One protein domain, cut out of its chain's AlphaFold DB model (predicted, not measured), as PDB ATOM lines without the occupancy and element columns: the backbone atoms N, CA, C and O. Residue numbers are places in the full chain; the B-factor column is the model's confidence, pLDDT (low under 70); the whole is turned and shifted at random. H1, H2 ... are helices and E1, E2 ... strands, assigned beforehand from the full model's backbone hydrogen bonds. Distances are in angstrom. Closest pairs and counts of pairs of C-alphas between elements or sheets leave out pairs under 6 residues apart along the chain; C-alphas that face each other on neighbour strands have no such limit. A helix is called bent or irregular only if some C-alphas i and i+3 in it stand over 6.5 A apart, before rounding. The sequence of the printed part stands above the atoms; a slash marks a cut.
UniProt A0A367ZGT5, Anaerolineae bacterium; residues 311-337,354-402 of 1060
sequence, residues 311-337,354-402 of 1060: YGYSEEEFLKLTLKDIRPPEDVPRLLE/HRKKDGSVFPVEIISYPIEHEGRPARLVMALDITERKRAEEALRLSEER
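This is residues 311 to 337 and 354 to 402 of the 1060 residues of a protein of Anaerolineae bacterium (UniProt A0A367ZGT5). A long, curved hairpin of two strands, E1 and E2, runs on through a tight link into the helix H3, whose residues 391 to 402 stick out as an arm. The short helices H1 and H2 lie apart from each other on the inner side of the hairpin's curve. The printed part has 76 residues, with H1, H2, E1, E2 and H3 in that order; the two-strand sheet is antiparallel and the class is mixed, helices and strands. The whole is loose, with a radius of gyration of the C-alphas of 16.0 A, and elongated, spanning 55 by 28 by 24 A.

H1, residues 315 to 318, and H2, residues 329 to 337, are apart. E1, residues 361 to 373, bends by 76 degrees at residue 370. E1 and E2, residues 376 to 385, form an antiparallel hairpin at 152 degrees; N 365 and O 384 are 2.8 A apart and N 380 and O 369 2.9 A, within hydrogen-bond range. Residues 354 to 355 pair with residues 361 to 362 of E1, antiparallel. The closest C-alphas of E1 and H3, residues 387 to 402, are those of Pro 363 and Thr 387, 6.0 A apart. H1 is apart from E1, E2 and H3, and H2 is apart from E2 and H3. O i to N i+4 pairs are within hydrogen-bond range in 3 of 5 cases in H2 and 11 of 12 in H3; H1 is too short for such a pair.

H1 begins at C-alpha 315, (-12.801, -2.633, 5.031), and measures 5.0 A from first to last C-alpha. H2 measures 14.2 A and is only just irregular: C-alphas 330 and 333 are 7.0 A apart. E1 measures 29.3 A and E2 28.0 A. H3 measures 23.2 A and ends at C-alpha 402, (-49.841, -28.802, -6.970).

The C-alphas of Gly 375 and Arg 402 are the two farthest apart, at 55.1 A. Residues 338 to 353 are not printed; C-alphas 337 and 354 are 16.8 A apart across this cut. Of the links printed whole, E1 to E2 and E2 to H3 are tight and H1 to H2 is short. Mean pLDDT of the printed part is 81.3, and residues 391 to 402 are under 70.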
ATOM      1  N   TYR A 311     -19.488 -10.853   3.842       91.81
ATOM      2  CA  TYR A 311     -18.319 -11.551   3.299       91.81
ATOM      3  C   TYR A 311     -17.263 -11.855   4.372       91.81
ATOM      4  O   TYR A 311     -16.428 -12.736   4.163       91.81
ATOM      5  N   GLY A 312     -17.322 -11.180   5.526       88.94
ATOM      6  CA  GLY A 312     -16.474 -11.442   6.693       88.94
ATOM      7  C   GLY A 312     -15.091 -10.783   6.657       88.94
ATOM      8  O   GLY A 312     -14.241 -11.135   7.475       88.94
ATOM      9  N   TYR A 313     -14.850  -9.859   5.724       92.88
ATOM     10  CA  TYR A 313     -13.619  -9.065   5.637       92.88
ATOM     11  C   TYR A 313     -13.823  -7.693   6.287       92.88
ATOM     12  O   TYR A 313     -14.896  -7.103   6.145       92.88
ATOM     13  N   SER A 314     -12.798  -7.162   6.958       91.69
ATOM     14  CA  SER A 314     -12.793  -5.737   7.321       91.69
ATOM     15  C   SER A 314     -12.635  -4.864   6.072       91.69
ATOM     16  O   SER A 314     -12.152  -5.344   5.047       91.69
ATOM     17  N   GLU A 315     -13.001  -3.582   6.139       90.12
ATOM     18  CA  GLU A 315     -12.801  -2.633   5.031       90.12
ATOM     19  C   GLU A 315     -11.356  -2.652   4.497       90.12
ATOM     20  O   GLU A 315     -11.140  -2.834   3.301       90.12
ATOM     21  N   GLU A 316     -10.359  -2.572   5.384       90.25
ATOM     22  CA  GLU A 316      -8.940  -2.599   5.002       90.25
ATOM     23  C   GLU A 316      -8.502  -3.911   4.337       90.25
ATOM     24  O   GLU A 316      -7.593  -3.912   3.504       90.25
ATOM     25  N   GLU A 317      -9.095  -5.041   4.727       90.81
ATOM     26  CA  GLU A 317      -8.851  -6.328   4.076       90.81
ATOM     27  C   GLU A 317      -9.527  -6.366   2.705       90.81
ATOM     28  O   GLU A 317      -8.904  -6.796   1.738       90.81
ATOM     29  N   PHE A 318     -10.765  -5.877   2.606       91.25
ATOM     30  CA  PHE A 318     -11.562  -5.886   1.381       91.25
ATOM     31  C   PHE A 318     -10.927  -5.029   0.281       91.25
ATOM     32  O   PHE A 318     -10.835  -5.471  -0.859       91.25
ATOM     33  N   LEU A 319     -10.415  -3.842   0.622       91.44
ATOM     34  CA  LEU A 319      -9.749  -2.932  -0.324       91.44
ATOM     35  C   LEU A 319      -8.417  -3.477  -0.873       91.44
ATOM     36  O   LEU A 319      -7.907  -2.974  -1.871       91.44
ATOM     37  N   LYS A 320      -7.842  -4.515  -0.247       91.81
ATOM     38  CA  LYS A 320      -6.645  -5.216  -0.750       91.81
ATOM     39  C   LYS A 320      -6.980  -6.372  -1.692       91.81
ATOM     40  O   LYS A 320      -6.067  -6.950  -2.279       91.81
ATOM     41  N   LEU A 321      -8.255  -6.735  -1.803       93.06
ATOM     42  CA  LEU A 321      -8.729  -7.790  -2.687       93.06
ATOM     43  C   LEU A 321      -9.113  -7.223  -4.055       93.06
ATOM     44  O   LEU A 321      -9.317  -6.024  -4.254       93.06
ATOM     45  N   THR A 322      -9.273  -8.131  -5.003       92.44
ATOM     46  CA  THR A 322      -9.884  -7.881  -6.302       92.44
ATOM     47  C   THR A 322     -11.177  -8.674  -6.433       92.44
ATOM     48  O   THR A 322     -11.438  -9.624  -5.687       92.44
ATOM     49  N   LEU A 323     -11.980  -8.359  -7.448       90.12
ATOM     50  CA  LEU A 323     -13.181  -9.135  -7.768       90.12
ATOM     51  C   LEU A 323     -12.924 -10.644  -7.935       90.12
ATOM     52  O   LEU A 323     -13.834 -11.447  -7.719       90.12
ATOM     53  N   LYS A 324     -11.709 -11.050  -8.310       90.44
ATOM     54  CA  LYS A 324     -11.352 -12.464  -8.503       90.44
ATOM     55  C   LYS A 324     -11.316 -13.228  -7.177       90.44
ATOM     56  O   LYS A 324     -11.638 -14.412  -7.141       90.44
ATOM     57  N   ASP A 325     -10.972 -12.549  -6.087       90.38
ATOM     58  CA  ASP A 325     -10.696 -13.182  -4.796       90.38
ATOM     59  C   ASP A 325     -11.972 -13.594  -4.049       90.38
ATOM     60  O   ASP A 325     -11.972 -14.581  -3.307       90.38
ATOM     61  N   ILE A 326     -13.087 -12.904  -4.311       92.75
ATOM     62  CA  ILE A 326     -14.407 -13.196  -3.728       92.75
ATOM     63  C   ILE A 326     -15.227 -14.205  -4.546       92.75
ATOM     64  O   ILE A 326     -16.435 -14.312  -4.353       92.75
ATOM     65  N   ARG A 327     -14.612 -14.936  -5.484       91.06
ATOM     66  CA  ARG A 327     -15.294 -15.912  -6.352       91.06
ATOM     67  C   ARG A 327     -14.619 -17.287  -6.323       91.06
ATOM     68  O   ARG A 327     -13.417 -17.380  -6.054       91.06
ATOM     69  N   PRO A 328     -15.363 -18.373  -6.606       89.81
ATOM     70  CA  PRO A 328     -14.766 -19.668  -6.913       89.81
ATOM     71  C   PRO A 328     -13.790 -19.554  -8.098       89.81
ATOM     72  O   PRO A 328     -14.090 -18.822  -9.047       89.81
ATOM     73  N   PRO A 329     -12.640 -20.257  -8.084       86.12
ATOM     74  CA  PRO A 329     -11.647 -20.161  -9.157       86.12
ATOM     75  C   PRO A 329     -12.217 -20.495 -10.542       86.12
ATOM     76  O   PRO A 329     -11.814 -19.890 -11.532       86.12
ATOM     77  N   GLU A 330     -13.187 -21.410 -10.610       88.75
ATOM     78  CA  GLU A 330     -13.871 -21.790 -11.847       88.75
ATOM     79  C   GLU A 330     -14.728 -20.674 -12.476       88.75
ATOM     80  O   GLU A 330     -14.948 -20.699 -13.685       88.75
ATOM     81  N   ASP A 331     -15.169 -19.676 -11.702       88.44
ATOM     82  CA  ASP A 331     -16.020 -18.580 -12.198       88.44
ATOM     83  C   ASP A 331     -15.204 -17.361 -12.677       88.44
ATOM     84  O   ASP A 331     -15.756 -16.437 -13.276       88.44
ATOM     85  N   VAL A 332     -13.880 -17.348 -12.460       87.06
ATOM     86  CA  VAL A 332     -12.996 -16.229 -12.841       87.06
ATOM     87  C   VAL A 332     -12.889 -16.028 -14.364       87.06
ATOM     88  O   VAL A 332     -12.958 -14.875 -14.793       87.06
ATOM     89  N   PRO A 333     -12.761 -17.070 -15.214       86.50
ATOM     90  CA  PRO A 333     -12.747 -16.880 -16.667       86.50
ATOM     91  C   PRO A 333     -14.044 -16.249 -17.190       86.50
ATOM     92  O   PRO A 333     -13.992 -15.302 -17.971       86.50
ATOM     93  N   ARG A 334     -15.196 -16.706 -16.680       86.44
ATOM     94  CA  ARG A 334     -16.517 -16.160 -17.021       86.44
ATOM     95  C   ARG A 334     -16.660 -14.700 -16.578       86.44
ATOM     96  O   ARG A 334     -17.241 -13.906 -17.306       86.44
ATOM     97  N   LEU A 335     -16.111 -14.325 -15.417       85.25
ATOM     98  CA  LEU A 335     -16.085 -12.933 -14.947       85.25
ATOM     99  C   LEU A 335     -15.341 -12.008 -15.921       85.25
ATOM    100  O   LEU A 335     -15.802 -10.905 -16.192       85.25
ATOM    101  N   LEU A 336     -14.176 -12.430 -16.415       84.56
ATOM    102  CA  LEU A 336     -13.373 -11.603 -17.320       84.56
ATOM    103  C   LEU A 336     -14.074 -11.393 -18.667       84.56
ATOM    104  O   LEU A 336     -14.016 -10.295 -19.213       84.56
ATOM    105  N   GLU A 337     -14.761 -12.420 -19.168       81.81
ATOM    106  CA  GLU A 337     -15.580 -12.330 -20.380       81.81
ATOM    107  C   GLU A 337     -16.792 -11.406 -20.188       81.81
ATOM    108  O   GLU A 337     -17.069 -10.567 -21.042       81.81
ATOM    109  N   HIS A 354     -20.402 -16.340  -5.118       93.00
ATOM    110  CA  HIS A 354     -19.395 -15.620  -4.357       93.00
ATOM    111  C   HIS A 354     -18.906 -16.469  -3.189       93.00
ATOM    112  O   HIS A 354     -19.620 -17.337  -2.688       93.00
ATOM    113  N   ARG A 355     -17.665 -16.227  -2.777       91.81
ATOM    114  CA  ARG A 355     -16.970 -16.922  -1.698       91.81
ATOM    115  C   ARG A 355     -16.677 -15.943  -0.563       91.81
ATOM    116  O   ARG A 355     -16.147 -14.859  -0.801       91.81
ATOM    117  N   LYS A 356     -17.018 -16.335   0.663       91.69
ATOM    118  CA  LYS A 356     -16.729 -15.580   1.893       91.69
ATOM    119  C   LYS A 356     -15.311 -15.862   2.401       91.69
ATOM    120  O   LYS A 356     -14.664 -16.813   1.960       91.69
ATOM    121  N   LYS A 357     -14.855 -15.090   3.394       89.94
ATOM    122  CA  LYS A 357     -13.556 -15.284   4.065       89.94
ATOM    123  C   LYS A 357     -13.385 -16.676   4.686       89.94
ATOM    124  O   LYS A 357     -12.277 -17.202   4.699       89.94
ATOM    125  N   ASP A 358     -14.469 -17.284   5.169       87.19
ATOM    126  CA  ASP A 358     -14.479 -18.638   5.747       87.19
ATOM    127  C   ASP A 358     -14.452 -19.770   4.696       87.19
ATOM    128  O   ASP A 358     -14.425 -20.947   5.051       87.19
ATOM    129  N   GLY A 359     -14.449 -19.421   3.404       83.88
ATOM    130  CA  GLY A 359     -14.436 -20.358   2.283       83.88
ATOM    131  C   GLY A 359     -15.817 -20.831   1.821       83.88
ATOM    132  O   GLY A 359     -15.897 -21.506   0.794       83.88
ATOM    133  N   SER A 360     -16.904 -20.471   2.512       90.06
ATOM    134  CA  SER A 360     -18.263 -20.824   2.090       90.06
ATOM    135  C   SER A 360     -18.663 -20.105   0.800       90.06
ATOM    136  O   SER A 360     -18.309 -18.944   0.574       90.06
ATOM    137  N   VAL A 361     -19.403 -20.810  -0.059       89.94
ATOM    138  CA  VAL A 361     -19.884 -20.297  -1.347       89.94
ATOM    139  C   VAL A 361     -21.392 -20.109  -1.285       89.94
ATOM    140  O   VAL A 361     -22.109 -20.991  -0.814       89.94
ATOM    141  N   PHE A 362     -21.874 -18.971  -1.775       91.06
ATOM    142  CA  PHE A 362     -23.291 -18.627  -1.787       91.06
ATOM    143  C   PHE A 362     -23.679 -17.954  -3.113       91.06
ATOM    144  O   PHE A 362     -22.834 -17.310  -3.749       91.06
ATOM    145  N   PRO A 363     -24.925 -18.147  -3.579       90.50
ATOM    146  CA  PRO A 363     -25.397 -17.534  -4.806       90.50
ATOM    147  C   PRO A 363     -25.736 -16.061  -4.568       90.50
ATOM    148  O   PRO A 363     -26.426 -15.707  -3.609       90.50
ATOM    149  N   VAL A 364     -25.280 -15.207  -5.477       90.38
ATOM    150  CA  VAL A 364     -25.593 -13.782  -5.486       90.38
ATOM    151  C   VAL A 364     -26.116 -13.356  -6.843       90.38
ATOM    152  O   VAL A 364     -25.677 -13.852  -7.876       90.38
ATOM    153  N   GLU A 365     -27.023 -12.399  -6.847       89.19
ATOM    154  CA  GLU A 365     -27.429 -11.684  -8.047       89.19
ATOM    155  C   GLU A 365     -26.751 -10.317  -8.057       89.19
ATOM    156  O   GLU A 365     -26.767  -9.592  -7.059       89.19
ATOM    157  N   ILE A 366     -26.093  -9.992  -9.170       88.75
ATOM    158  CA  ILE A 366     -25.264  -8.796  -9.287       88.75
ATOM    159  C   ILE A 366     -25.963  -7.754 -10.150       88.75
ATOM    160  O   ILE A 366     -26.207  -7.952 -11.343       88.75
ATOM    161  N   ILE A 367     -26.196  -6.593  -9.546       84.62
ATOM    162  CA  ILE A 367     -26.610  -5.375 -10.235       84.62
ATOM    163  C   ILE A 367     -25.405  -4.446 -10.242       84.62
ATOM    164  O   ILE A 367     -24.775  -4.226  -9.206       84.62
ATOM    165  N   SER A 368     -25.047  -3.920 -11.409       85.50
ATOM    166  CA  SER A 368     -23.855  -3.089 -11.541       85.50
ATOM    167  C   SER A 368     -24.096  -1.912 -12.468       85.50
ATOM    168  O   SER A 368     -24.563  -2.106 -13.583       85.50
ATOM    169  N   TYR A 369     -23.710  -0.716 -12.029       82.88
ATOM    170  CA  TYR A 369     -23.858   0.533 -12.769       82.88
ATOM    171  C   TYR A 369     -22.485   1.139 -13.078       82.88
ATOM    172  O   TYR A 369     -21.629   1.172 -12.183       82.88
ATOM    173  N   PRO A 370     -22.253   1.637 -14.305       82.75
ATOM    174  CA  PRO A 370     -21.061   2.420 -14.597       82.75
ATOM    175  C   PRO A 370     -21.118   3.741 -13.825       82.75
ATOM    176  O   PRO A 370     -22.132   4.437 -13.848       82.75
ATOM    177  N   ILE A 371     -20.030   4.076 -13.140       84.00
ATOM    178  CA  ILE A 371     -19.864   5.359 -12.460       84.00
ATOM    179  C   ILE A 371     -18.457   5.896 -12.716       84.00
ATOM    180  O   ILE A 371     -17.526   5.146 -12.997       84.00
ATOM    181  N   GLU A 372     -18.289   7.200 -12.569       82.12
ATOM    182  CA  GLU A 372     -16.963   7.792 -12.443       82.12
ATOM    183  C   GLU A 372     -16.652   7.956 -10.953       82.12
ATOM    184  O   GLU A 372     -17.455   8.516 -10.202       82.12
ATOM    185  N   HIS A 373     -15.511   7.435 -10.507       78.94
ATOM    186  CA  HIS A 373     -15.059   7.577  -9.126       78.94
ATOM    187  C   HIS A 373     -13.654   8.172  -9.121       78.94
ATOM    188  O   HIS A 373     -12.722   7.566  -9.641       78.94
ATOM    189  N   GLU A 374     -13.517   9.387  -8.582       79.50
ATOM    190  CA  GLU A 374     -12.248  10.135  -8.528       79.50
ATOM    191  C   GLU A 374     -11.541  10.270  -9.895       79.50
ATOM    192  O   GLU A 374     -10.320  10.143 -10.003       79.50
ATOM    193  N   GLY A 375     -12.312  10.509 -10.964       75.25
ATOM    194  CA  GLY A 375     -11.786  10.649 -12.327       75.25
ATOM    195  C   GLY A 375     -11.429   9.327 -13.014       75.25
ATOM    196  O   GLY A 375     -10.849   9.344 -14.099       75.25
ATOM    197  N   ARG A 376     -11.745   8.179 -12.398       79.69
ATOM    198  CA  ARG A 376     -11.489   6.842 -12.952       79.69
ATOM    199  C   ARG A 376     -12.788   6.157 -13.379       79.69
ATOM    200  O   ARG A 376     -13.788   6.258 -12.657       79.69
ATOM    201  N   PRO A 377     -12.787   5.413 -14.501       83.44
ATOM    202  CA  PRO A 377     -13.892   4.533 -14.854       83.44
ATOM    203  C   PRO A 377     -14.038   3.446 -13.786       83.44
ATOM    204  O   PRO A 377     -13.165   2.597 -13.612       83.44
ATOM    205  N   ALA A 378     -15.161   3.451 -13.081       88.19
ATOM    206  CA  ALA A 378     -15.447   2.499 -12.023       88.19
ATOM    207  C   ALA A 378     -16.851   1.917 -12.194       88.19
ATOM    208  O   ALA A 378     -17.653   2.342 -13.032       88.19
ATOM    209  N   ARG A 379     -17.170   0.904 -11.393       87.00
ATOM    210  CA  ARG A 379     -18.525   0.356 -11.346       87.00
ATOM    211  C   ARG A 379     -19.005   0.235  -9.916       87.00
ATOM    212  O   ARG A 379     -18.323  -0.353  -9.080       87.00
ATOM    213  N   LEU A 380     -20.197   0.770  -9.660       89.44
ATOM    214  CA  LEU A 380     -20.940   0.546  -8.428       89.44
ATOM    215  C   LEU A 380     -21.663  -0.788  -8.558       89.44
ATOM    216  O   LEU A 380     -22.385  -1.014  -9.527       89.44
ATOM    217  N   VAL A 381     -21.471  -1.669  -7.591       90.81
ATOM    218  CA  VAL A 381     -22.046  -3.007  -7.560       90.81
ATOM    219  C   VAL A 381     -22.890  -3.153  -6.311       90.81
ATOM    220  O   VAL A 381     -22.459  -2.783  -5.221       90.81
ATOM    221  N   MET A 382     -24.070  -3.733  -6.480       89.44
ATOM    222  CA  MET A 382     -24.889  -4.271  -5.408       89.44
ATOM    223  C   MET A 382     -24.984  -5.782  -5.601       89.44
ATOM    224  O   MET A 382     -25.290  -6.249  -6.701       89.44
ATOM    225  N   ALA A 383     -24.705  -6.539  -4.543       90.44
ATOM    226  CA  ALA A 383     -24.775  -7.992  -4.565       90.44
ATOM    227  C   ALA A 383     -25.878  -8.485  -3.637       90.44
ATOM    228  O   ALA A 383     -25.749  -8.424  -2.415       90.44
ATOM    229  N   LEU A 384     -26.953  -8.982  -4.238       87.19
ATOM    230  CA  LEU A 384     -28.094  -9.526  -3.525       87.19
ATOM    231  C   LEU A 384     -27.854 -11.006  -3.231       87.19
ATOM    232  O   LEU A 384     -27.644 -11.787  -4.154       87.19
ATOM    233  N   ASP A 385     -27.914 -11.408  -1.963       86.00
ATOM    234  CA  ASP A 385     -27.953 -12.829  -1.608       86.00
ATOM    235  C   ASP A 385     -29.287 -13.426  -2.048       86.00
ATOM    236  O   ASP A 385     -30.344 -13.031  -1.557       86.00
ATOM    237  N   ILE A 386     -29.245 -14.390  -2.961       84.38
ATOM    238  CA  ILE A 386     -30.453 -15.053  -3.458       84.38
ATOM    239  C   ILE A 386     -30.647 -16.436  -2.833       84.38
ATOM    240  O   ILE A 386     -31.448 -17.224  -3.328       84.38
ATOM    241  N   THR A 387     -29.959 -16.755  -1.731       81.56
ATOM    242  CA  THR A 387     -30.090 -18.057  -1.055       81.56
ATOM    243  C   THR A 387     -31.531 -18.338  -0.624       81.56
ATOM    244  O   THR A 387     -32.042 -19.433  -0.864       81.56
ATOM    245  N   GLU A 388     -32.214 -17.365  -0.012       72.38
ATOM    246  CA  GLU A 388     -33.622 -17.525   0.378       72.38
ATOM    247  C   GLU A 388     -34.556 -17.536  -0.831       72.38
ATOM    248  O   GLU A 388     -35.473 -18.353  -0.857       72.38
ATOM    249  N   ARG A 389     -34.282 -16.719  -1.862       72.56
ATOM    250  CA  ARG A 389     -35.041 -16.737  -3.122       72.56
ATOM    251  C   ARG A 389     -34.980 -18.114  -3.773       72.56
ATOM    252  O   ARG A 389     -36.026 -18.659  -4.087       72.56
ATOM    253  N   LYS A 390     -33.798 -18.726  -3.875       70.06
ATOM    254  CA  LYS A 390     -33.637 -20.073  -4.446       70.06
ATOM    255  C   LYS A 390     -34.329 -21.152  -3.614       70.06
ATOM    256  O   LYS A 390     -34.945 -22.051  -4.175       70.06
ATOM    257  N   ARG A 391     -34.302 -21.046  -2.279       66.50
ATOM    258  CA  ARG A 391     -35.064 -21.952  -1.394       66.50
ATOM    259  C   ARG A 391     -36.577 -21.768  -1.542       66.50
ATOM    260  O   ARG A 391     -37.311 -22.750  -1.488       66.50
ATOM    261  N   ALA A 392     -37.037 -20.532  -1.728       54.16
ATOM    262  CA  ALA A 392     -38.439 -20.199  -1.943       54.16
ATOM    263  C   ALA A 392     -38.919 -20.586  -3.349       54.16
ATOM    264  O   ALA A 392     -40.026 -21.083  -3.462       54.16
ATOM    265  N   GLU A 393     -38.097 -20.438  -4.390       61.69
ATOM    266  CA  GLU A 393     -38.352 -20.922  -5.753       61.69
ATOM    267  C   GLU A 393     -38.438 -22.447  -5.786       61.69
ATOM    268  O   GLU A 393     -39.313 -22.999  -6.437       61.69
ATOM    269  N   GLU A 394     -37.589 -23.149  -5.036       55.53
ATOM    270  CA  GLU A 394     -37.648 -24.607  -4.951       55.53
ATOM    271  C   GLU A 394     -38.873 -25.092  -4.153       55.53
ATOM    272  O   GLU A 394     -39.526 -26.061  -4.547       55.53
ATOM    273  N   ALA A 395     -39.263 -24.368  -3.097       52.75
ATOM    274  CA  ALA A 395     -40.518 -24.589  -2.374       52.75
ATOM    275  C   ALA A 395     -41.765 -24.196  -3.196       52.75
ATOM    276  O   ALA A 395     -42.803 -24.850  -3.091       52.75
ATOM    277  N   LEU A 396     -41.659 -23.163  -4.039       45.28
ATOM    278  CA  LEU A 396     -42.695 -22.714  -4.964       45.28
ATOM    279  C   LEU A 396     -42.836 -23.696  -6.121       45.28
ATOM    280  O   LEU A 396     -43.961 -24.035  -6.430       45.28
ATOM    281  N   ARG A 397     -41.753 -24.262  -6.663       54.38
ATOM    282  CA  ARG A 397     -41.776 -25.344  -7.665       54.38
ATOM    283  C   ARG A 397     -42.543 -26.567  -7.148       54.38
ATOM    284  O   ARG A 397     -43.388 -27.117  -7.847       54.38
ATOM    285  N   LEU A 398     -42.307 -26.935  -5.885       44.81
ATOM    286  CA  LEU A 398     -43.050 -27.977  -5.159       44.81
ATOM    287  C   LEU A 398     -44.525 -27.604  -4.886       44.81
ATOM    288  O   LEU A 398     -45.367 -28.488  -4.738       44.81
ATOM    289  N   SER A 399     -44.863 -26.310  -4.840       42.34
ATOM    290  CA  SER A 399     -46.241 -25.801  -4.754       42.34
ATOM    291  C   SER A 399     -46.908 -25.626  -6.132       42.34
ATOM    292  O   SER A 399     -48.125 -25.772  -6.236       42.34
ATOM    293  N   GLU A 400     -46.146 -25.335  -7.188       44.28
ATOM    294  CA  GLU A 400     -46.565 -25.161  -8.585       44.28
ATOM    295  C   GLU A 400     -46.962 -26.497  -9.205       44.28
ATOM    296  O   GLU A 400     -47.993 -26.560  -9.868       44.28
ATOM    297  N   GLU A 401     -46.255 -27.592  -8.890       43.53
ATOM    298  CA  GLU A 401     -46.690 -28.954  -9.244       43.53
ATOM    299  C   GLU A 401     -48.098 -29.274  -8.697       43.53
ATOM    300  O   GLU A 401     -48.843 -30.035  -9.311       43.53
ATOM    301  N   ARG A 402     -48.511 -28.642  -7.586       40.31
ATOM    302  CA  ARG A 402     -49.841 -28.802  -6.970       40.31
ATOM    303  C   ARG A 402     -50.906 -27.873  -7.570       40.31
ATOM    304  O   ARG A 402     -52.072 -28.261  -7.637       40.31
TER     305      ARG A 402